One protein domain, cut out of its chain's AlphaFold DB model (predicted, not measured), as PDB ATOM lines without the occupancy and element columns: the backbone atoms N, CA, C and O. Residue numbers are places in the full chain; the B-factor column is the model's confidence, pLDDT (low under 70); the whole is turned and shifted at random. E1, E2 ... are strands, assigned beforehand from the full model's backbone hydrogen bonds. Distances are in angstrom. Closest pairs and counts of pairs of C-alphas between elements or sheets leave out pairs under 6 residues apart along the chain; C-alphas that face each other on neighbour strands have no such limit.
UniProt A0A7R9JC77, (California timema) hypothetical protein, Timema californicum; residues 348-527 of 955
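AT A GLANCE: This is residues 348 to 527 of the 955 residues of the protein "(California timema) hypothetical protein" of Timema californicum (UniProt A0A7R9JC77). With little regular structure, the chain winds in stacked, flattened turns, a solenoid in which the short strands E1 to E7, in chain order, make a parallel sheet along one wall. The 180 printed residues, all strand by class, have no named helix and 32 residues in seven strands. The whole is compact, radius of gyration of the C-alphas 15.8 A, and spans 42 by 40 by 16 A.

HOW THE PARTS SIT: Look first at residues 353 to 354, paired parallel with residues 377 to 378. E1, residues 370 to 373, is an edge strand parallel to E2, residues 394 to 397; N 395 and O 370 are 2.7 A apart, within hydrogen-bond range.

IN THESE COORDINATES: Find E1 beginning at C-alpha 370 (88.847, 75.616, 112.207). E3, residues 418 to 421, E4, 441 to 445, E5, 465 to 469, and E6, 489 to 493, follow; E7, 513 to 517, 13.8 A long, ends at C-alpha 517 (85.878, 105.460, 109.813).

THE WHOLE: The printed part has no cut, and its six links are long. Of its residues, 39 have pLDDT under 70, among them 348 to 359.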
ATOM      1  N   LEU A 348      95.377  72.582 109.219       35.03
ATOM      2  CA  LEU A 348      95.326  72.196 107.802       35.03
ATOM      3  C   LEU A 348      95.829  73.359 106.918       35.03
ATOM      4  O   LEU A 348      95.389  74.515 107.039       35.03
ATOM      5  N   ARG A 349      96.772  73.041 106.028       36.34
ATOM      6  CA  ARG A 349      97.386  73.965 105.065       36.34
ATOM      7  C   ARG A 349      96.852  73.672 103.664       36.34
ATOM      8  O   ARG A 349      97.517  72.999 102.883       36.34
ATOM      9  N   ASP A 350      95.669  74.190 103.341       39.22
ATOM     10  CA  ASP A 350      95.113  74.012 101.998       39.22
ATOM     11  C   ASP A 350      95.870  74.856 100.948       39.22
ATOM     12  O   ASP A 350      96.300  75.992 101.198       39.22
ATOM     13  N   LYS A 351      96.087  74.280  99.765       46.78
ATOM     14  CA  LYS A 351      96.943  74.822  98.695       46.78
ATOM     15  C   LYS A 351      96.406  74.498  97.291       46.78
ATOM     16  O   LYS A 351      97.182  74.572  96.332       46.78
ATOM     17  N   THR A 352      95.115  74.194  97.125       51.28
ATOM     18  CA  THR A 352      94.504  73.850  95.823       51.28
ATOM     19  C   THR A 352      94.926  74.800  94.690       51.28
ATOM     20  O   THR A 352      94.520  75.966  94.612       51.28
ATOM     21  N   THR A 353      95.768  74.309  93.777       58.53
ATOM     22  CA  THR A 353      96.362  75.101  92.687       58.53
ATOM     23  C   THR A 353      96.116  74.407  91.350       58.53
ATOM     24  O   THR A 353      96.588  73.299  91.145       58.53
ATOM     25  N   SER A 354      95.408  75.055  90.415       55.38
ATOM     26  CA  SER A 354      95.088  74.451  89.109       55.38
ATOM     27  C   SER A 354      95.693  75.198  87.917       55.38
ATOM     28  O   SER A 354      95.492  76.409  87.731       55.38
ATOM     29  N   SER A 355      96.405  74.425  87.090       57.19
ATOM     30  CA  SER A 355      97.075  74.823  85.846       57.19
ATOM     31  C   SER A 355      96.325  74.425  84.566       57.19
ATOM     32  O   SER A 355      96.561  75.036  83.525       57.19
ATOM     33  N   ARG A 356      95.413  73.441  84.608       54.81
ATOM     34  CA  ARG A 356      94.688  72.903  83.433       54.81
ATOM     35  C   ARG A 356      93.573  73.856  82.935       54.81
ATOM     36  O   ARG A 356      93.324  74.915  83.511       54.81
ATOM     37  N   LYS A 357      92.881  73.520  81.833       50.53
ATOM     38  CA  LYS A 357      91.765  74.322  81.255       50.53
ATOM     39  C   LYS A 357      90.471  74.325  82.124       50.53
ATOM     40  O   LYS A 357      89.452  74.824  81.657       50.53
ATOM     41  N   GLY A 358      90.508  73.854  83.375       57.38
ATOM     42  CA  GLY A 358      89.366  73.773  84.300       57.38
ATOM     43  C   GLY A 358      89.165  74.993  85.216       57.38
ATOM     44  O   GLY A 358      89.886  75.993  85.139       57.38
ATOM     45  N   GLY A 359      88.155  74.914  86.089       66.31
ATOM     46  CA  GLY A 359      87.913  75.856  87.189       66.31
ATOM     47  C   GLY A 359      88.115  75.189  88.550       66.31
ATOM     48  O   GLY A 359      87.811  74.014  88.701       66.31
ATOM     49  N   VAL A 360      88.592  75.947  89.537       72.81
ATOM     50  CA  VAL A 360      88.822  75.456  90.903       72.81
ATOM     51  C   VAL A 360      87.517  75.501  91.697       72.81
ATOM     52  O   VAL A 360      86.828  76.531  91.710       72.81
ATOM     53  N   ARG A 361      87.191  74.402  92.379       76.12
ATOM     54  CA  ARG A 361      86.198  74.349  93.454       76.12
ATOM     55  C   ARG A 361      86.906  73.863  94.714       76.12
ATOM     56  O   ARG A 361      87.479  72.787  94.680       76.12
ATOM     57  N   ASP A 362      86.803  74.638  95.779       67.75
ATOM     58  CA  ASP A 362      87.273  74.301  97.116       67.75
ATOM     59  C   ASP A 362      86.108  74.390  98.122       67.75
ATOM     60  O   ASP A 362      85.116  75.105  97.887       67.75
ATOM     61  N   LYS A 363      86.144  73.570  99.178       71.56
ATOM     62  CA  LYS A 363      84.968  73.219 100.000       71.56
ATOM     63  C   LYS A 363      85.321  72.710 101.409       71.56
ATOM     64  O   LYS A 363      84.603  71.848 101.927       71.56
ATOM     65  N   THR A 364      86.323  73.270 102.088       60.62
ATOM     66  CA  THR A 364      86.607  72.919 103.495       60.62
ATOM     67  C   THR A 364      85.341  73.007 104.367       60.62
ATOM     68  O   THR A 364      84.693  74.053 104.473       60.62
ATOM     69  N   THR A 365      84.936  71.898 104.984       56.78
ATOM     70  CA  THR A 365      83.726  71.803 105.819       56.78
ATOM     71  C   THR A 365      84.093  71.074 107.113       56.78
ATOM     72  O   THR A 365      84.775  70.064 107.043       56.78
ATOM     73  N   SER A 366      83.719  71.592 108.293       49.66
ATOM     74  CA  SER A 366      84.177  71.008 109.567       49.66
ATOM     75  C   SER A 366      83.254  71.246 110.772       49.66
ATOM     76  O   SER A 366      82.756  72.353 111.006       49.66
ATOM     77  N   SER A 367      83.101  70.213 111.599       49.25
ATOM     78  CA  SER A 367      82.452  70.237 112.917       49.25
ATOM     79  C   SER A 367      83.351  70.809 114.039       49.25
ATOM     80  O   SER A 367      82.852  71.275 115.071       49.25
ATOM     81  N   ARG A 368      84.680  70.864 113.832       48.44
ATOM     82  CA  ARG A 368      85.669  71.440 114.768       48.44
ATOM     83  C   ARG A 368      85.678  72.979 114.761       48.44
ATOM     84  O   ARG A 368      85.072  73.658 113.923       48.44
ATOM     85  N   LYS A 369      86.431  73.568 115.708       46.91
ATOM     86  CA  LYS A 369      87.066  74.887 115.486       46.91
ATOM     87  C   LYS A 369      88.058  74.707 114.341       46.91
ATOM     88  O   LYS A 369      88.799  73.742 114.305       46.91
ATOM     89  N   VAL A 370      88.077  75.667 113.442       49.81
ATOM     90  CA  VAL A 370      88.847  75.616 112.207       49.81
ATOM     91  C   VAL A 370      90.033  76.559 112.369       49.81
ATOM     92  O   VAL A 370      89.818  77.746 112.623       49.81
ATOM     93  N   VAL A 371      91.262  76.045 112.284       55.44
ATOM     94  CA  VAL A 371      92.505  76.837 112.280       55.44
ATOM     95  C   VAL A 371      93.227  76.538 110.973       55.44
ATOM     96  O   VAL A 371      93.710  75.430 110.791       55.44
ATOM     97  N   LEU A 372      93.228  77.495 110.045       58.81
ATOM     98  CA  LEU A 372      93.585  77.250 108.645       58.81
ATOM     99  C   LEU A 372      94.509  78.307 108.057       58.81
ATOM    100  O   LEU A 372      94.424  79.502 108.376       58.81
ATOM    101  N   ARG A 373      95.288  77.866 107.072       59.22
ATOM    102  CA  ARG A 373      95.969  78.722 106.102       59.22
ATOM    103  C   ARG A 373      95.662  78.210 104.695       59.22
ATOM    104  O   ARG A 373      96.303  77.272 104.245       59.22
ATOM    105  N   ASP A 374      94.703  78.858 104.043       62.78
ATOM    106  CA  ASP A 374      94.202  78.526 102.705       62.78
ATOM    107  C   ASP A 374      94.928  79.352 101.621       62.78
ATOM    108  O   ASP A 374      95.425  80.465 101.872       62.78
ATOM    109  N   LYS A 375      95.036  78.804 100.407       71.62
ATOM    110  CA  LYS A 375      95.709  79.418  99.258       71.62
ATOM    111  C   LYS A 375      95.186  78.927  97.892       71.62
ATOM    112  O   LYS A 375      95.984  78.780  96.955       71.62
ATOM    113  N   THR A 376      93.875  78.770  97.719       71.56
ATOM    114  CA  THR A 376      93.259  78.475  96.406       71.56
ATOM    115  C   THR A 376      93.739  79.391  95.259       71.56
ATOM    116  O   THR A 376      93.648  80.626  95.302       71.56
ATOM    117  N   THR A 377      94.267  78.806  94.175       72.88
ATOM    118  CA  THR A 377      94.850  79.552  93.036       72.88
ATOM    119  C   THR A 377      94.499  78.941  91.669       72.88
ATOM    120  O   THR A 377      94.701  77.756  91.430       72.88
ATOM    121  N   SER A 378      94.043  79.764  90.713       76.75
ATOM    122  CA  SER A 378      93.782  79.346  89.314       76.75
ATOM    123  C   SER A 378      94.574  80.167  88.285       76.75
ATOM    124  O   SER A 378      94.520  81.406  88.291       76.75
ATOM    125  N   SER A 379      95.294  79.490  87.375       65.50
ATOM    126  CA  SER A 379      96.212  80.142  86.418       65.50
ATOM    127  C   SER A 379      95.715  80.245  84.959       65.50
ATOM    128  O   SER A 379      96.182  81.112  84.212       65.50
ATOM    129  N   ARG A 380      94.749  79.416  84.526       64.06
ATOM    130  CA  ARG A 380      94.198  79.418  83.146       64.06
ATOM    131  C   ARG A 380      92.753  79.962  83.057       64.06
ATOM    132  O   ARG A 380      92.417  80.946  83.717       64.06
ATOM    133  N   LYS A 381      91.927  79.483  82.108       61.03
ATOM    134  CA  LYS A 381      90.661  80.149  81.702       61.03
ATOM    135  C   LYS A 381      89.565  80.114  82.788       61.03
ATOM    136  O   LYS A 381      88.736  81.027  82.781       61.03
ATOM    137  N   GLY A 382      89.562  79.132  83.692       65.44
ATOM    138  CA  GLY A 382      88.531  78.962  84.722       65.44
ATOM    139  C   GLY A 382      88.494  80.042  85.809       65.44
ATOM    140  O   GLY A 382      89.204  81.049  85.758       65.44
ATOM    141  N   GLY A 383      87.597  79.847  86.776       77.38
ATOM    142  CA  GLY A 383      87.445  80.681  87.974       77.38
ATOM    143  C   GLY A 383      87.575  79.859  89.255       77.38
ATOM    144  O   GLY A 383      87.684  78.640  89.182       77.38
ATOM    145  N   VAL A 384      87.529  80.534  90.404       82.25
ATOM    146  CA  VAL A 384      87.603  79.921  91.740       82.25
ATOM    147  C   VAL A 384      86.231  79.993  92.407       82.25
ATOM    148  O   VAL A 384      85.585  81.050  92.404       82.25
ATOM    149  N   ARG A 385      85.784  78.883  92.991       83.50
ATOM    150  CA  ARG A 385      84.770  78.855  94.048       83.50
ATOM    151  C   ARG A 385      85.441  78.333  95.311       83.50
ATOM    152  O   ARG A 385      86.006  77.256  95.251       83.50
ATOM    153  N   ASP A 386      85.320  79.074  96.395       80.50
ATOM    154  CA  ASP A 386      85.847  78.759  97.718       80.50
ATOM    155  C   ASP A 386      84.699  78.813  98.745       80.50
ATOM    156  O   ASP A 386      83.713  79.546  98.546       80.50
ATOM    157  N   LYS A 387      84.742  77.967  99.781       81.69
ATOM    158  CA  LYS A 387      83.583  77.690 100.650       81.69
ATOM    159  C   LYS A 387      83.930  77.086 102.026       81.69
ATOM    160  O   LYS A 387      83.231  76.167 102.468       81.69
ATOM    161  N   THR A 388      84.874  77.663 102.773       75.25
ATOM    162  CA  THR A 388      85.061  77.319 104.203       75.25
ATOM    163  C   THR A 388      83.741  77.392 105.010       75.25
ATOM    164  O   THR A 388      83.075  78.431 105.081       75.25
ATOM    165  N   THR A 389      83.336  76.293 105.657       75.12
ATOM    166  CA  THR A 389      82.093  76.187 106.458       75.12
ATOM    167  C   THR A 389      82.337  75.471 107.799       75.12
ATOM    168  O   THR A 389      82.891  74.380 107.803       75.12
ATOM    169  N   SER A 390      81.911  76.040 108.943       70.94
ATOM    170  CA  SER A 390      82.156  75.442 110.278       70.94
ATOM    171  C   SER A 390      81.020  75.589 111.305       70.94
ATOM    172  O   SER A 390      80.409  76.656 111.424       70.94
ATOM    173  N   SER A 391      80.794  74.560 112.132       69.88
ATOM    174  CA  SER A 391      79.855  74.615 113.274       69.88
ATOM    175  C   SER A 391      80.463  75.182 114.579       69.88
ATOM    176  O   SER A 391      79.766  75.356 115.585       69.88
ATOM    177  N   ARG A 392      81.758  75.541 114.593       69.94
ATOM    178  CA  ARG A 392      82.418  76.195 115.743       69.94
ATOM    179  C   ARG A 392      83.162  77.481 115.323       69.94
ATOM    180  O   ARG A 392      82.625  78.321 114.594       69.94
ATOM    181  N   LYS A 393      84.321  77.757 115.935       68.56
ATOM    182  CA  LYS A 393      85.118  78.996 115.789       68.56
ATOM    183  C   LYS A 393      86.058  78.856 114.589       68.56
ATOM    184  O   LYS A 393      86.856  77.933 114.589       68.56
ATOM    185  N   VAL A 394      86.032  79.797 113.649       68.81
ATOM    186  CA  VAL A 394      86.994  79.871 112.532       68.81
ATOM    187  C   VAL A 394      88.130  80.834 112.886       68.81
ATOM    188  O   VAL A 394      87.882  81.914 113.434       68.81
ATOM    189  N   VAL A 395      89.359  80.433 112.572       71.62
ATOM    190  CA  VAL A 395      90.615  81.190 112.619       71.62
ATOM    191  C   VAL A 395      91.357  80.915 111.305       71.62
ATOM    192  O   VAL A 395      92.149  79.988 111.227       71.62
ATOM    193  N   LEU A 396      91.050  81.674 110.251       69.88
ATOM    194  CA  LEU A 396      91.513  81.394 108.881       69.88
ATOM    195  C   LEU A 396      92.376  82.539 108.324       69.88
ATOM    196  O   LEU A 396      92.062  83.721 108.482       69.88
ATOM    197  N   ARG A 397      93.475  82.197 107.653       74.50
ATOM    198  CA  ARG A 397      94.248  83.097 106.789       74.50
ATOM    199  C   ARG A 397      94.045  82.663 105.337       74.50
ATOM    200  O   ARG A 397      94.626  81.665 104.933       74.50
ATOM    201  N   ASP A 398      93.253  83.430 104.597       76.44
ATOM    202  CA  ASP A 398      92.781  83.113 103.243       76.44
ATOM    203  C   ASP A 398      93.608  83.825 102.151       76.44
ATOM    204  O   ASP A 398      94.259  84.858 102.405       76.44
ATOM    205  N   LYS A 399      93.603  83.289 100.922       83.00
ATOM    206  CA  LYS A 399      94.251  83.887  99.747       83.00
ATOM    207  C   LYS A 399      93.665  83.461  98.378       83.00
ATOM    208  O   LYS A 399      94.451  83.350  97.423       83.00
ATOM    209  N   THR A 400      92.345  83.323  98.214       81.62
ATOM    210  CA  THR A 400      91.727  83.061  96.886       81.62
ATOM    211  C   THR A 400      92.272  83.954  95.747       81.62
ATOM    212  O   THR A 400      92.208  85.191  95.782       81.62
ATOM    213  N   THR A 401      92.810  83.350  94.677       81.31
ATOM    214  CA  THR A 401      93.441  84.081  93.551       81.31
ATOM    215  C   THR A 401      93.059  83.538  92.158       81.31
ATOM    216  O   THR A 401      93.157  82.342  91.886       81.31
ATOM    217  N   SER A 402      92.693  84.425  91.216       82.25
ATOM    218  CA  SER A 402      92.404  84.076  89.802       82.25
ATOM    219  C   SER A 402      93.163  84.940  88.780       82.25
ATOM    220  O   SER A 402      93.102  86.177  88.822       82.25
ATOM    221  N   SER A 403      93.867  84.297  87.832       71.75
ATOM    222  CA  SER A 403      94.873  84.964  86.981       71.75
ATOM    223  C   SER A 403      94.484  85.260  85.510       71.75
ATOM    224  O   SER A 403      95.164  86.075  84.870       71.75
ATOM    225  N   ARG A 404      93.400  84.690  84.944       68.88
ATOM    226  CA  ARG A 404      92.966  84.987  83.552       68.88
ATOM    227  C   ARG A 404      91.460  85.275  83.366       68.88
ATOM    228  O   ARG A 404      91.051  86.437  83.484       68.88
ATOM    229  N   LYS A 405      90.632  84.322  82.910       64.94
ATOM    230  CA  LYS A 405      89.271  84.651  82.407       64.94
ATOM    231  C   LYS A 405      88.173  84.579  83.481       64.94
ATOM    232  O   LYS A 405      87.357  85.506  83.509       64.94
ATOM    233  N   GLY A 406      88.154  83.568  84.348       69.62
ATOM    234  CA  GLY A 406      87.131  83.418  85.388       69.62
ATOM    235  C   GLY A 406      87.206  84.443  86.523       69.62
ATOM    236  O   GLY A 406      88.051  85.342  86.537       69.62
ATOM    237  N   GLY A 407      86.246  84.345  87.445       82.25
ATOM    238  CA  GLY A 407      86.148  85.173  88.652       82.25
ATOM    239  C   GLY A 407      86.266  84.350  89.933       82.25
ATOM    240  O   GLY A 407      86.358  83.129  89.868       82.25
ATOM    241  N   VAL A 408      86.217  85.033  91.075       86.94
ATOM    242  CA  VAL A 408      86.266  84.430  92.417       86.94
ATOM    243  C   VAL A 408      84.874  84.483  93.047       86.94
ATOM    244  O   VAL A 408      84.196  85.518  92.984       86.94
ATOM    245  N   ARG A 409      84.444  83.380  93.658       88.31
ATOM    246  CA  ARG A 409      83.378  83.352  94.663       88.31
ATOM    247  C   ARG A 409      83.976  82.813  95.956       88.31
ATOM    248  O   ARG A 409      84.323  81.645  95.974       88.31
ATOM    249  N   ASP A 410      84.036  83.646  96.976       87.62
ATOM    250  CA  ASP A 410      84.503  83.320  98.319       87.62
ATOM    251  C   ASP A 410      83.311  83.274  99.294       87.62
ATOM    252  O   ASP A 410      82.295  83.961  99.076       87.62
ATOM    253  N   LYS A 411      83.367  82.416 100.320       89.50
ATOM    254  CA  LYS A 411      82.236  82.165 101.228       89.50
ATOM    255  C   LYS A 411      82.614  81.487 102.560       89.50
ATOM    256  O   LYS A 411      82.054  80.435 102.887       89.50
ATOM    257  N   THR A 412      83.390  82.146 103.418       85.06
ATOM    258  CA  THR A 412      83.508  81.724 104.831       85.06
ATOM    259  C   THR A 412      82.166  81.802 105.595       85.06
ATOM    260  O   THR A 412      81.495  82.838 105.641       85.06
ATOM    261  N   THR A 413      81.741  80.714 106.251       85.56
ATOM    262  CA  THR A 413      80.506  80.652 107.070       85.56
ATOM    263  C   THR A 413      80.728  79.925 108.404       85.56
ATOM    264  O   THR A 413      81.247  78.816 108.400       85.56
ATOM    265  N   SER A 414      80.305  80.493 109.549       83.06
ATOM    266  CA  SER A 414      80.393  79.790 110.850       83.06
ATOM    267  C   SER A 414      79.275  80.072 111.866       83.06
ATOM    268  O   SER A 414      78.832  81.211 112.032       83.06
ATOM    269  N   SER A 415      78.851  79.053 112.623       81.56
ATOM    270  CA  SER A 415      77.836  79.195 113.689       81.56
ATOM    271  C   SER A 415      78.396  79.645 115.059       81.56
ATOM    272  O   SER A 415      77.657  79.787 116.039       81.56
ATOM    273  N   ARG A 416      79.700  79.953 115.160       83.31
ATOM    274  CA  ARG A 416      80.280  80.658 116.322       83.31
ATOM    275  C   ARG A 416      81.070  81.904 115.884       83.31
ATOM    276  O   ARG A 416      80.506  82.832 115.298       83.31
ATOM    277  N   LYS A 417      82.336  82.027 116.300       81.88
ATOM    278  CA  LYS A 417      83.189  83.220 116.133       81.88
ATOM    279  C   LYS A 417      84.079  83.047 114.902       81.88
ATOM    280  O   LYS A 417      84.834  82.088 114.870       81.88
ATOM    281  N   VAL A 418      84.059  83.999 113.971       84.12
ATOM    282  CA  VAL A 418      85.044  84.084 112.880       84.12
ATOM    283  C   VAL A 418      86.125  85.091 113.268       84.12
ATOM    284  O   VAL A 418      85.821  86.225 113.655       84.12
ATOM    285  N   VAL A 419      87.380  84.671 113.160       82.69
ATOM    286  CA  VAL A 419      88.573  85.515 113.087       82.69
ATOM    287  C   VAL A 419      89.232  85.175 111.758       82.69
ATOM    288  O   VAL A 419      89.556  84.013 111.549       82.69
ATOM    289  N   LEU A 420      89.382  86.130 110.844       80.50
ATOM    290  CA  LEU A 420      89.925  85.810 109.522       80.50
ATOM    291  C   LEU A 420      90.739  86.959 108.916       80.50
ATOM    292  O   LEU A 420      90.490  88.142 109.175       80.50
ATOM    293  N   ARG A 421      91.762  86.606 108.137       83.31
ATOM    294  CA  ARG A 421      92.622  87.535 107.395       83.31
ATOM    295  C   ARG A 421      92.558  87.180 105.914       83.31
ATOM    296  O   ARG A 421      93.173  86.200 105.512       83.31
ATOM    297  N   ASP A 422      91.857  88.004 105.148       84.81
ATOM    298  CA  ASP A 422      91.481  87.735 103.761       84.81
ATOM    299  C   ASP A 422      92.413  88.402 102.731       84.81
ATOM    300  O   ASP A 422      93.103  89.396 103.027       84.81
ATOM    301  N   LYS A 423      92.420  87.883 101.497       86.88
ATOM    302  CA  LYS A 423      93.056  88.499 100.328       86.88
ATOM    303  C   LYS A 423      92.442  88.092  98.965       86.88
ATOM    304  O   LYS A 423      93.199  87.972  97.991       86.88
ATOM    305  N   THR A 424      91.120  87.968  98.836       86.44
ATOM    306  CA  THR A 424      90.478  87.630  97.543       86.44
ATOM    307  C   THR A 424      90.909  88.533  96.364       86.44
ATOM    308  O   THR A 424      90.884  89.770  96.433       86.44
ATOM    309  N   THR A 425      91.373  87.943  95.248       84.06
ATOM    310  CA  THR A 425      91.998  88.692  94.128       84.06
ATOM    311  C   THR A 425      91.636  88.176  92.719       84.06
ATOM    312  O   THR A 425      91.761  86.987  92.420       84.06
ATOM    313  N   SER A 426      91.291  89.087  91.787       84.69
ATOM    314  CA  SER A 426      91.120  88.785  90.347       84.69
ATOM    315  C   SER A 426      91.866  89.734  89.378       84.69
ATOM    316  O   SER A 426      91.846  90.968  89.501       84.69
ATOM    317  N   SER A 427      92.539  89.162  88.366       74.56
ATOM    318  CA  SER A 427      93.548  89.860  87.532       74.56
ATOM    319  C   SER A 427      93.088  90.372  86.136       74.56
ATOM    320  O   SER A 427      93.732  91.244  85.540       74.56
ATOM    321  N   ARG A 428      92.027  89.801  85.536       70.62
ATOM    322  CA  ARG A 428      91.711  90.011  84.101       70.62
ATOM    323  C   ARG A 428      90.206  90.160  83.797       70.62
ATOM    324  O   ARG A 428      89.723  91.300  83.790       70.62
ATOM    325  N   LYS A 429      89.446  89.108  83.451       66.75
ATOM    326  CA  LYS A 429      88.032  89.291  83.017       66.75
ATOM    327  C   LYS A 429      87.001  89.169  84.150       66.75
ATOM    328  O   LYS A 429      86.120  90.030  84.203       66.75
ATOM    329  N   GLY A 430      87.108  88.181  85.037       72.44
ATOM    330  CA  GLY A 430      86.112  87.928  86.081       72.44
ATOM    331  C   GLY A 430      86.003  88.995  87.175       72.44
ATOM    332  O   GLY A 430      86.816  89.913  87.288       72.44
ATOM    333  N   GLY A 431      84.941  88.878  87.973       84.38
ATOM    334  CA  GLY A 431      84.703  89.682  89.177       84.38
ATOM    335  C   GLY A 431      84.887  88.867  90.455       84.38
ATOM    336  O   GLY A 431      85.042  87.651  90.391       84.38
ATOM    337  N   VAL A 432      84.834  89.549  91.595       89.31
ATOM    338  CA  VAL A 432      84.903  88.949  92.935       89.31
ATOM    339  C   VAL A 432      83.513  89.000  93.573       89.31
ATOM    340  O   VAL A 432      82.821  90.024  93.487       89.31
ATOM    341  N   ARG A 433      83.089  87.901  94.197       90.50
ATOM    342  CA  ARG A 433      81.991  87.873  95.168       90.50
ATOM    343  C   ARG A 433      82.542  87.333  96.479       90.50
ATOM    344  O   ARG A 433      82.906  86.169  96.506       90.50
ATOM    345  N   ASP A 434      82.534  88.158  97.508       90.56
ATOM    346  CA  ASP A 434      82.941  87.820  98.865       90.56
ATOM    347  C   ASP A 434      81.716  87.707  99.784       90.56
ATOM    348  O   ASP A 434      80.685  88.361  99.538       90.56
ATOM    349  N   LYS A 435      81.776  86.848 100.809       92.50
ATOM    350  CA  LYS A 435      80.656  86.616 101.733       92.50
ATOM    351  C   LYS A 435      81.042  85.915 103.048       92.50
ATOM    352  O   LYS A 435      80.549  84.815 103.323       92.50
ATOM    353  N   THR A 436      81.739  86.599 103.954       90.19
ATOM    354  CA  THR A 436      81.832  86.127 105.351       90.19
ATOM    355  C   THR A 436      80.491  86.226 106.117       90.19
ATOM    356  O   THR A 436      79.840  87.275 106.170       90.19
ATOM    357  N   THR A 437      80.051  85.139 106.766       90.69
ATOM    358  CA  THR A 437      78.805  85.082 107.572       90.69
ATOM    359  C   THR A 437      79.000  84.372 108.921       90.69
ATOM    360  O   THR A 437      79.548  83.276 108.946       90.69
ATOM    361  N   SER A 438      78.514  84.931 110.047       89.94
ATOM    362  CA  SER A 438      78.507  84.195 111.334       89.94
ATOM    363  C   SER A 438      77.377  84.514 112.326       89.94
ATOM    364  O   SER A 438      76.933  85.657 112.448       89.94
ATOM    365  N   SER A 439      76.944  83.520 113.112       86.12
ATOM    366  CA  SER A 439      75.907  83.687 114.151       86.12
ATOM    367  C   SER A 439      76.436  84.106 115.543       86.12
ATOM    368  O   SER A 439      75.687  84.165 116.522       86.12
ATOM    369  N   ARG A 440      77.722  84.479 115.666       88.38
ATOM    370  CA  ARG A 440      78.246  85.202 116.845       88.38
ATOM    371  C   ARG A 440      79.086  86.423 116.431       88.38
ATOM    372  O   ARG A 440      78.538  87.436 115.982       88.38
ATOM    373  N   LYS A 441      80.400  86.402 116.677       87.25
ATOM    374  CA  LYS A 441      81.324  87.544 116.519       87.25
ATOM    375  C   LYS A 441      82.187  87.346 115.272       87.25
ATOM    376  O   LYS A 441      82.829  86.313 115.156       87.25
ATOM    377  N   VAL A 442      82.256  88.362 114.421       89.12
ATOM    378  CA  VAL A 442      83.135  88.429 113.248       89.12
ATOM    379  C   VAL A 442      84.250  89.443 113.516       89.12
ATOM    380  O   VAL A 442      83.977  90.564 113.959       89.12
ATOM    381  N   VAL A 443      85.498  89.043 113.271       88.00
ATOM    382  CA  VAL A 443      86.705  89.879 113.347       88.00
ATOM    383  C   VAL A 443      87.531  89.651 112.080       88.00
ATOM    384  O   VAL A 443      88.179  88.614 111.992       88.00
ATOM    385  N   LEU A 444      87.512  90.579 111.116       85.25
ATOM    386  CA  LEU A 444      88.244  90.411 109.847       85.25
ATOM    387  C   LEU A 444      89.281  91.504 109.592       85.25
ATOM    388  O   LEU A 444      89.119  92.667 109.987       85.25
ATOM    389  N   ARG A 445      90.314  91.132 108.840       86.00
ATOM    390  CA  ARG A 445      91.190  92.050 108.106       86.00
ATOM    391  C   ARG A 445      91.138  91.665 106.631       86.00
ATOM    392  O   ARG A 445      91.738  90.664 106.259       86.00
ATOM    393  N   ASP A 446      90.448  92.472 105.838       87.50
ATOM    394  CA  ASP A 446      90.020  92.148 104.475       87.50
ATOM    395  C   ASP A 446      90.800  92.941 103.403       87.50
ATOM    396  O   ASP A 446      91.413  93.984 103.695       87.50
ATOM    397  N   LYS A 447      90.825  92.445 102.158       88.69
ATOM    398  CA  LYS A 447      91.484  93.079 101.008       88.69
ATOM    399  C   LYS A 447      90.942  92.651  99.623       88.69
ATOM    400  O   LYS A 447      91.741  92.512  98.684       88.69
ATOM    401  N   THR A 448      89.628  92.520  99.444       88.38
ATOM    402  CA  THR A 448      89.027  92.145  98.143       88.38
ATOM    403  C   THR A 448      89.451  93.058  96.968       88.38
ATOM    404  O   THR A 448      89.369  94.293  97.025       88.38
ATOM    405  N   THR A 449      89.974  92.479  95.873       85.50
ATOM    406  CA  THR A 449      90.619  93.243  94.776       85.50
ATOM    407  C   THR A 449      90.257  92.767  93.355       85.50
ATOM    408  O   THR A 449      90.462  91.613  92.993       85.50
ATOM    409  N   SER A 450      89.837  93.705  92.489       86.12
ATOM    410  CA  SER A 450      89.623  93.525  91.037       86.12
ATOM    411  C   SER A 450      90.424  94.536  90.195       86.12
ATOM    412  O   SER A 450      90.431  95.743  90.452       86.12
ATOM    413  N   SER A 451      91.068  94.059  89.129       76.25
ATOM    414  CA  SER A 451      92.080  94.822  88.370       76.25
ATOM    415  C   SER A 451      91.716  95.218  86.919       76.25
ATOM    416  O   SER A 451      92.331  96.124  86.346       76.25
ATOM    417  N   ARG A 452      90.737  94.561  86.274       72.25
ATOM    418  CA  ARG A 452      90.408  94.787  84.844       72.25
ATOM    419  C   ARG A 452      88.896  94.907  84.559       72.25
ATOM    420  O   ARG A 452      88.380  96.030  84.616       72.25
ATOM    421  N   LYS A 453      88.169  93.850  84.159       68.81
ATOM    422  CA  LYS A 453      86.756  94.001  83.711       68.81
ATOM    423  C   LYS A 453      85.700  93.820  84.819       68.81
ATOM    424  O   LYS A 453      84.813  94.671  84.891       68.81
ATOM    425  N   GLY A 454      85.769  92.777  85.648       74.19
ATOM    426  CA  GLY A 454      84.704  92.443  86.605       74.19
ATOM    427  C   GLY A 454      84.577  93.381  87.811       74.19
ATOM    428  O   GLY A 454      85.524  94.066  88.190       74.19
ATOM    429  N   GLY A 455      83.386  93.429  88.417       85.31
ATOM    430  CA  GLY A 455      83.131  94.171  89.660       85.31
ATOM    431  C   GLY A 455      83.486  93.386  90.925       85.31
ATOM    432  O   GLY A 455      83.801  92.200  90.851       85.31
ATOM    433  N   VAL A 456      83.378  94.053  92.073       90.38
ATOM    434  CA  VAL A 456      83.467  93.451  93.414       90.38
ATOM    435  C   VAL A 456      82.085  93.508  94.065       90.38
ATOM    436  O   VAL A 456      81.395  94.533  93.976       90.38
ATOM    437  N   ARG A 457      81.659  92.412  94.692       91.38
ATOM    438  CA  ARG A 457      80.535  92.387  95.635       91.38
ATOM    439  C   ARG A 457      81.043  91.841  96.958       91.38
ATOM    440  O   ARG A 457      81.393  90.672  96.996       91.38
ATOM    441  N   ASP A 458      81.013  92.667  97.988       91.38
ATOM    442  CA  ASP A 458      81.401  92.320  99.347       91.38
ATOM    443  C   ASP A 458      80.168  92.176 100.250       91.38
ATOM    444  O   ASP A 458      79.130  92.815 100.001       91.38
ATOM    445  N   LYS A 459      80.232  91.306 101.267       93.38
ATOM    446  CA  LYS A 459      79.109  91.065 102.187       93.38
ATOM    447  C   LYS A 459      79.501  90.351 103.492       93.38
ATOM    448  O   LYS A 459      79.126  89.194 103.703       93.38
ATOM    449  N   THR A 460      80.037  91.090 104.460       92.25
ATOM    450  CA  THR A 460      80.079  90.625 105.860       92.25
ATOM    451  C   THR A 460      78.702  90.676 106.555       92.25
ATOM    452  O   THR A 460      78.009  91.700 106.562       92.25
ATOM    453  N   THR A 461      78.283  89.586 107.213       93.06
ATOM    454  CA  THR A 461      77.028  89.511 108.003       93.06
ATOM    455  C   THR A 461      77.226  88.824 109.367       93.06
ATOM    456  O   THR A 461      77.773  87.726 109.408       93.06
ATOM    457  N   SER A 462      76.751  89.405 110.487       92.44
ATOM    458  CA  SER A 462      76.769  88.701 111.795       92.44
ATOM    459  C   SER A 462      75.646  89.019 112.794       92.44
ATOM    460  O   SER A 462      75.272  90.178 112.980       92.44
ATOM    461  N   SER A 463      75.164  88.014 113.537       88.81
ATOM    462  CA  SER A 463      74.075  88.179 114.523       88.81
ATOM    463  C   SER A 463      74.501  88.642 115.937       88.81
ATOM    464  O   SER A 463      73.669  88.747 116.841       88.81
ATOM    465  N   ARG A 464      75.779  88.986 116.169       89.56
ATOM    466  CA  ARG A 464      76.197  89.710 117.393       89.56
ATOM    467  C   ARG A 464      77.076  90.929 117.096       89.56
ATOM    468  O   ARG A 464      76.612  92.061 117.233       89.56
ATOM    469  N   LYS A 465      78.358  90.744 116.776       90.06
ATOM    470  CA  LYS A 465      79.337  91.848 116.698       90.06
ATOM    471  C   LYS A 465      80.261  91.683 115.500       90.06
ATOM    472  O   LYS A 465      80.932  90.665 115.398       90.06
ATOM    473  N   VAL A 466      80.360  92.729 114.686       91.06
ATOM    474  CA  VAL A 466      81.297  92.856 113.566       91.06
ATOM    475  C   VAL A 466      82.411  93.838 113.940       91.06
ATOM    476  O   VAL A 466      82.130  94.936 114.436       91.06
ATOM    477  N   VAL A 467      83.664  93.445 113.704       90.12
ATOM    478  CA  VAL A 467      84.862  94.292 113.805       90.12
ATOM    479  C   VAL A 467      85.723  94.065 112.560       90.12
ATOM    480  O   VAL A 467      86.332  93.007 112.467       90.12
ATOM    481  N   LEU A 468      85.780  95.012 111.617       86.31
ATOM    482  CA  LEU A 468      86.567  94.848 110.378       86.31
ATOM    483  C   LEU A 468      87.594  95.963 110.177       86.31
ATOM    484  O   LEU A 468      87.378  97.123 110.555       86.31
ATOM    485  N   ARG A 469      88.675  95.609 109.484       87.06
ATOM    486  CA  ARG A 469      89.551  96.536 108.765       87.06
ATOM    487  C   ARG A 469      89.551  96.135 107.291       87.06
ATOM    488  O   ARG A 469      90.150  95.119 106.959       87.06
ATOM    489  N   ASP A 470      88.909  96.942 106.456       87.31
ATOM    490  CA  ASP A 470      88.516  96.595 105.084       87.31
ATOM    491  C   ASP A 470      89.241  97.458 104.023       87.31
ATOM    492  O   ASP A 470      89.818  98.514 104.342       87.31
ATOM    493  N   LYS A 471      89.276  96.998 102.766       89.00
ATOM    494  CA  LYS A 471      89.921  97.661 101.622       89.00
ATOM    495  C   LYS A 471      89.395  97.205 100.237       89.00
ATOM    496  O   LYS A 471      90.202  97.017  99.315       89.00
ATOM    497  N   THR A 472      88.083  97.091 100.044       88.81
ATOM    498  CA  THR A 472      87.496  96.682  98.748       88.81
ATOM    499  C   THR A 472      87.909  97.595  97.568       88.81
ATOM    500  O   THR A 472      87.814  98.828  97.621       88.81
ATOM    501  N   THR A 473      88.441  97.029  96.471       86.19
ATOM    502  CA  THR A 473      89.042  97.814  95.359       86.19
ATOM    503  C   THR A 473      88.700  97.278  93.956       86.19
ATOM    504  O   THR A 473      88.927  96.108  93.668       86.19
ATOM    505  N   SER A 474      88.261  98.138  93.017       86.75
ATOM    506  CA  SER A 474      88.113  97.793  91.580       86.75
ATOM    507  C   SER A 474      88.653  98.869  90.618       86.75
ATOM    508  O   SER A 474      88.262 100.034  90.698       86.75
ATOM    509  N   SER A 475      89.544  98.529  89.675       77.38
ATOM    510  CA  SER A 475      90.402  99.548  89.025       77.38
ATOM    511  C   SER A 475      90.154  99.906  87.543       77.38
ATOM    512  O   SER A 475      90.727 100.881  87.045       77.38
ATOM    513  N   ARG A 476      89.299  99.191  86.792       73.31
ATOM    514  CA  ARG A 476      89.060  99.478  85.350       73.31
ATOM    515  C   ARG A 476      87.578  99.616  84.962       73.31
ATOM    516  O   ARG A 476      87.083 100.748  84.914       73.31
ATOM    517  N   LYS A 477      86.859  98.540  84.611       69.88
ATOM    518  CA  LYS A 477      85.425  98.635  84.224       69.88
ATOM    519  C   LYS A 477      84.456  98.322  85.376       69.88
ATOM    520  O   LYS A 477      83.388  98.929  85.410       69.88
ATOM    521  N   GLY A 478      84.847  97.462  86.317       75.69
ATOM    522  CA  GLY A 478      84.026  97.033  87.450       75.69
ATOM    523  C   GLY A 478      83.629  98.144  88.424       75.69
ATOM    524  O   GLY A 478      84.373  99.100  88.649       75.69
ATOM    525  N   GLY A 479      82.431  98.006  89.000       86.12
ATOM    526  CA  GLY A 479      81.987  98.757  90.177       86.12
ATOM    527  C   GLY A 479      82.112  97.928  91.454       86.12
ATOM    528  O   GLY A 479      82.262  96.708  91.386       86.12
ATOM    529  N   VAL A 480      82.013  98.596  92.600       90.88
ATOM    530  CA  VAL A 480      82.056  97.981  93.937       90.88
ATOM    531  C   VAL A 480      80.657  98.034  94.555       90.88
ATOM    532  O   VAL A 480      79.969  99.058  94.462       90.88
ATOM    533  N   ARG A 481      80.217  96.934  95.167       91.88
ATOM    534  CA  ARG A 481      79.065  96.900  96.076       91.88
ATOM    535  C   ARG A 481      79.525  96.339  97.412       91.88
ATOM    536  O   ARG A 481      79.807  95.151  97.465       91.88
ATOM    537  N   ASP A 482      79.535  97.174  98.433       91.75
ATOM    538  CA  ASP A 482      79.868  96.811  99.802       91.75
ATOM    539  C   ASP A 482      78.605  96.636 100.655       91.75
ATOM    540  O   ASP A 482      77.565  97.255 100.370       91.75
ATOM    541  N   LYS A 483      78.650  95.768 101.674       93.75
ATOM    542  CA  LYS A 483      77.512  95.534 102.580       93.75
ATOM    543  C   LYS A 483      77.887  94.818 103.887       93.75
ATOM    544  O   LYS A 483      77.593  93.632 104.056       93.75
ATOM    545  N   THR A 484      78.307  95.575 104.898       92.81
ATOM    546  CA  THR A 484      78.319  95.091 106.292       92.81
ATOM    547  C   THR A 484      76.927  95.131 106.954       92.81
ATOM    548  O   THR A 484      76.214  96.138 106.924       92.81
ATOM    549  N   THR A 485      76.507  94.047 107.620       93.69
ATOM    550  CA  THR A 485      75.239  93.980 108.389       93.69
ATOM    551  C   THR A 485      75.401  93.268 109.742       93.69
ATOM    552  O   THR A 485      75.948  92.170 109.782       93.69
ATOM    553  N   SER A 486      74.895  93.831 110.858       93.62
ATOM    554  CA  SER A 486      74.907  93.115 112.155       93.62
ATOM    555  C   SER A 486      73.816  93.467 113.179       93.62
ATOM    556  O   SER A 486      73.519  94.641 113.398       93.62
ATOM    557  N   SER A 487      73.276  92.475 113.897       89.62
ATOM    558  CA  SER A 487      72.163  92.660 114.850       89.62
ATOM    559  C   SER A 487      72.540  93.057 116.297       89.62
ATOM    560  O   SER A 487      71.659  93.162 117.153       89.62
ATOM    561  N   ARG A 488      73.808  93.382 116.610       90.12
ATOM    562  CA  ARG A 488      74.115  94.232 117.791       90.12
ATOM    563  C   ARG A 488      75.076  95.384 117.479       90.12
ATOM    564  O   ARG A 488      74.668  96.543 117.578       90.12
ATOM    565  N   LYS A 489      76.350  95.127 117.162       91.38
ATOM    566  CA  LYS A 489      77.380  96.190 117.074       91.38
ATOM    567  C   LYS A 489      78.298  96.029 115.863       91.38
ATOM    568  O   LYS A 489      78.910  94.981 115.700       91.38
ATOM    569  N   VAL A 490      78.469  97.104 115.099       92.38
ATOM    570  CA  VAL A 490      79.433  97.222 113.994       92.38
ATOM    571  C   VAL A 490      80.533  98.215 114.375       92.38
ATOM    572  O   VAL A 490      80.234  99.314 114.855       92.38
ATOM    573  N   VAL A 491      81.793  97.828 114.160       91.56
ATOM    574  CA  VAL A 491      82.982  98.686 114.281       91.56
ATOM    575  C   VAL A 491      83.867  98.487 113.046       91.56
ATOM    576  O   VAL A 491      84.475  97.429 112.933       91.56
ATOM    577  N   LEU A 492      83.944  99.460 112.131       86.31
ATOM    578  CA  LEU A 492      84.744  99.337 110.895       86.31
ATOM    579  C   LEU A 492      85.799 100.436 110.758       86.31
ATOM    580  O   LEU A 492      85.575 101.593 111.133       86.31
ATOM    581  N   ARG A 493      86.909 100.083 110.112       87.62
ATOM    582  CA  ARG A 493      87.806 101.021 109.429       87.62
ATOM    583  C   ARG A 493      87.897 100.594 107.968       87.62
ATOM    584  O   ARG A 493      88.482  99.553 107.691       87.62
ATOM    585  N   ASP A 494      87.345 101.404 107.079       86.31
ATOM    586  CA  ASP A 494      87.012 101.024 105.703       86.31
ATOM    587  C   ASP A 494      87.687 101.957 104.671       86.31
ATOM    588  O   ASP A 494      88.191 103.038 105.015       86.31
ATOM    589  N   LYS A 495      87.790 101.503 103.418       88.75
ATOM    590  CA  LYS A 495      88.399 102.211 102.286       88.75
ATOM    591  C   LYS A 495      87.933 101.650 100.927       88.75
ATOM    592  O   LYS A 495      88.771 101.296 100.087       88.75
ATOM    593  N   THR A 496      86.631 101.637 100.660       89.12
ATOM    594  CA  THR A 496      86.093 101.168  99.367       89.12
ATOM    595  C   THR A 496      86.501 102.090  98.191       89.12
ATOM    596  O   THR A 496      86.479 103.323  98.289       89.12
ATOM    597  N   THR A 497      86.967 101.545  97.055       86.69
ATOM    598  CA  THR A 497      87.535 102.354  95.940       86.69
ATOM    599  C   THR A 497      87.222 101.821  94.529       86.69
ATOM    600  O   THR A 497      87.495 100.663  94.223       86.69
ATOM    601  N   SER A 498      86.771 102.691  93.606       87.25
ATOM    602  CA  SER A 498      86.661 102.388  92.160       87.25
ATOM    603  C   SER A 498      87.353 103.414  91.237       87.25
ATOM    604  O   SER A 498      86.998 104.594  91.227       87.25
ATOM    605  N   SER A 499      88.340 103.000  90.425       78.19
ATOM    606  CA  SER A 499      89.286 103.946  89.783       78.19
ATOM    607  C   SER A 499      89.146 104.218  88.269       78.19
ATOM    608  O   SER A 499      89.973 104.950  87.716       78.19
ATOM    609  N   ARG A 500      88.089 103.749  87.578       74.12
ATOM    610  CA  ARG A 500      87.787 104.166  86.179       74.12
ATOM    611  C   ARG A 500      86.280 104.299  85.865       74.12
ATOM    612  O   ARG A 500      85.736 105.395  86.023       74.12
ATOM    613  N   LYS A 501      85.605 103.270  85.326       71.12
ATOM    614  CA  LYS A 501      84.202 103.397  84.846       71.12
ATOM    615  C   LYS A 501      83.142 103.080  85.913       71.12
ATOM    616  O   LYS A 501      82.098 103.726  85.884       71.12
ATOM    617  N   GLY A 502      83.392 102.134  86.818       76.94
ATOM    618  CA  GLY A 502      82.401 101.681  87.797       76.94
ATOM    619  C   GLY A 502      82.099 102.682  88.913       76.94
ATOM    620  O   GLY A 502      82.921 103.527  89.263       76.94
ATOM    621  N   GLY A 503      80.882 102.589  89.452       86.56
ATOM    622  CA  GLY A 503      80.467 103.297  90.666       86.56
ATOM    623  C   GLY A 503      80.674 102.459  91.927       86.56
ATOM    624  O   GLY A 503      80.903 101.252  91.846       86.56
ATOM    625  N   VAL A 504      80.543 103.110  93.080       91.31
ATOM    626  CA  VAL A 504      80.594 102.481  94.409       91.31
ATOM    627  C   VAL A 504      79.200 102.541  95.035       91.31
ATOM    628  O   VAL A 504      78.515 103.568  94.944       91.31
ATOM    629  N   ARG A 505      78.756 101.444  95.647       92.12
ATOM    630  CA  ARG A 505      77.595 101.410  96.545       92.12
ATOM    631  C   ARG A 505      78.037 100.826  97.877       92.12
ATOM    632  O   ARG A 505      78.299  99.632  97.914       92.12
ATOM    633  N   ASP A 506      78.062 101.641  98.915       91.81
ATOM    634  CA  ASP A 506      78.312 101.217 100.288       91.81
ATOM    635  C   ASP A 506      76.986 101.027 101.043       91.81
ATOM    636  O   ASP A 506      75.960 101.631 100.685       91.81
ATOM    637  N   LYS A 507      76.971 100.168 102.068       93.69
ATOM    638  CA  LYS A 507      75.816  99.979 102.956       93.69
ATOM    639  C   LYS A 507      76.180  99.269 104.267       93.69
ATOM    640  O   LYS A 507      75.946  98.067 104.411       93.69
ATOM    641  N   THR A 508      76.535 100.036 105.296       93.06
ATOM    642  CA  THR A 508      76.557  99.532 106.682       93.06
ATOM    643  C   THR A 508      75.178  99.597 107.368       93.06
ATOM    644  O   THR A 508      74.477 100.610 107.344       93.06
ATOM    645  N   THR A 509      74.744  98.516 108.032       93.69
ATOM    646  CA  THR A 509      73.459  98.457 108.772       93.69
ATOM    647  C   THR A 509      73.578  97.719 110.116       93.69
ATOM    648  O   THR A 509      74.123  96.618 110.157       93.69
ATOM    649  N   SER A 510      73.043  98.268 111.224       94.25
ATOM    650  CA  SER A 510      73.028  97.547 112.518       94.25
ATOM    651  C   SER A 510      71.922  97.913 113.516       94.25
ATOM    652  O   SER A 510      71.628  99.089 113.713       94.25
ATOM    653  N   SER A 511      71.363  96.935 114.239       89.94
ATOM    654  CA  SER A 511      70.229  97.152 115.157       89.94
ATOM    655  C   SER A 511      70.566  97.593 116.600       89.94
ATOM    656  O   SER A 511      69.654  97.796 117.403       89.94
ATOM    657  N   ARG A 512      71.838  97.845 116.964       90.50
ATOM    658  CA  ARG A 512      72.147  98.685 118.152       90.50
ATOM    659  C   ARG A 512      73.147  99.810 117.864       90.50
ATOM    660  O   ARG A 512      72.773 100.977 117.987       90.50
ATOM    661  N   LYS A 513      74.414  99.522 117.543       92.06
ATOM    662  CA  LYS A 513      75.469 100.564 117.473       92.06
ATOM    663  C   LYS A 513      76.387 100.409 116.261       92.06
ATOM    664  O   LYS A 513      77.013  99.370 116.098       92.06
ATOM    665  N   VAL A 514      76.539 101.487 115.497       93.00
ATOM    666  CA  VAL A 514      77.510 101.635 114.401       93.00
ATOM    667  C   VAL A 514      78.607 102.616 114.822       93.00
ATOM    668  O   VAL A 514      78.301 103.701 115.328       93.00
ATOM    669  N   VAL A 515      79.871 102.237 114.618       92.25
ATOM    670  CA  VAL A 515      81.055 103.101 114.762       92.25
ATOM    671  C   VAL A 515      81.965 102.887 113.550       92.25
ATOM    672  O   VAL A 515      82.548 101.813 113.450       92.25
ATOM    673  N   LEU A 516      82.092 103.855 112.636       86.56
ATOM    674  CA  LEU A 516      82.933 103.696 111.434       86.56
ATOM    675  C   LEU A 516      83.929 104.838 111.231       86.56
ATOM    676  O   LEU A 516      83.712 105.979 111.657       86.56
ATOM    677  N   ARG A 517      84.984 104.517 110.485       87.88
ATOM    678  CA  ARG A 517      85.878 105.460 109.813       87.88
ATOM    679  C   ARG A 517      86.081 104.990 108.368       87.88
ATOM    680  O   ARG A 517      86.915 104.113 108.157       87.88
ATOM    681  N   ASP A 518      85.329 105.556 107.425       85.38
ATOM    682  CA  ASP A 518      85.345 105.190 105.997       85.38
ATOM    683  C   ASP A 518      86.171 106.172 105.121       85.38
ATOM    684  O   ASP A 518      86.598 107.252 105.563       85.38
ATOM    685  N   LYS A 519      86.461 105.757 103.878       88.56
ATOM    686  CA  LYS A 519      86.995 106.556 102.771       88.56
ATOM    687  C   LYS A 519      86.532 106.049 101.376       88.56
ATOM    688  O   LYS A 519      87.369 105.853 100.483       88.56
ATOM    689  N   THR A 520      85.231 105.916 101.149       89.19
ATOM    690  CA  THR A 520      84.567 105.664  99.853       89.19
ATOM    691  C   THR A 520      85.065 106.601  98.736       89.19
ATOM    692  O   THR A 520      85.012 107.832  98.842       89.19
ATOM    693  N   THR A 521      85.560 106.052  97.616       86.81
ATOM    694  CA  THR A 521      86.142 106.852  96.508       86.81
ATOM    695  C   THR A 521      85.794 106.336  95.094       86.81
ATOM    696  O   THR A 521      86.011 105.165  94.794       86.81
ATOM    697  N   SER A 522      85.367 107.208  94.160       87.50
ATOM    698  CA  SER A 522      85.246 106.891  92.713       87.50
ATOM    699  C   SER A 522      85.813 107.982  91.776       87.50
ATOM    700  O   SER A 522      85.539 109.165  91.968       87.50
ATOM    701  N   SER A 523      86.615 107.632  90.756       78.25
ATOM    702  CA  SER A 523      87.560 108.599  90.137       78.25
ATOM    703  C   SER A 523      87.251 109.185  88.735       78.25
ATOM    704  O   SER A 523      87.881 110.174  88.339       78.25
ATOM    705  N   ARG A 524      86.391 108.568  87.902       74.12
ATOM    706  CA  ARG A 524      86.325 108.912  86.452       74.12
ATOM    707  C   ARG A 524      84.917 109.018  85.853       74.12
ATOM    708  O   ARG A 524      84.586 110.076  85.310       74.12
ATOM    709  N   LYS A 525      84.102 107.954  85.879       72.56
ATOM    710  CA  LYS A 525      82.692 108.003  85.415       72.56
ATOM    711  C   LYS A 525      81.662 107.585  86.475       72.56
ATOM    712  O   LYS A 525      80.550 108.103  86.427       72.56
ATOM    713  N   GLY A 526      82.011 106.704  87.412       78.00
ATOM    714  CA  GLY A 526      81.075 106.201  88.416       78.00
ATOM    715  C   GLY A 526      80.716 107.206  89.509       78.00
ATOM    716  O   GLY A 526      81.552 107.985  89.960       78.00
ATOM    717  N   GLY A 527      79.454 107.175  89.941       87.00
ATOM    718  CA  GLY A 527      79.006 107.850  91.160       87.00
ATOM    719  C   GLY A 527      79.214 106.995  92.412       87.00
ATOM    720  O   GLY A 527      79.437 105.786  92.316       87.00
TER     721      GLY A 527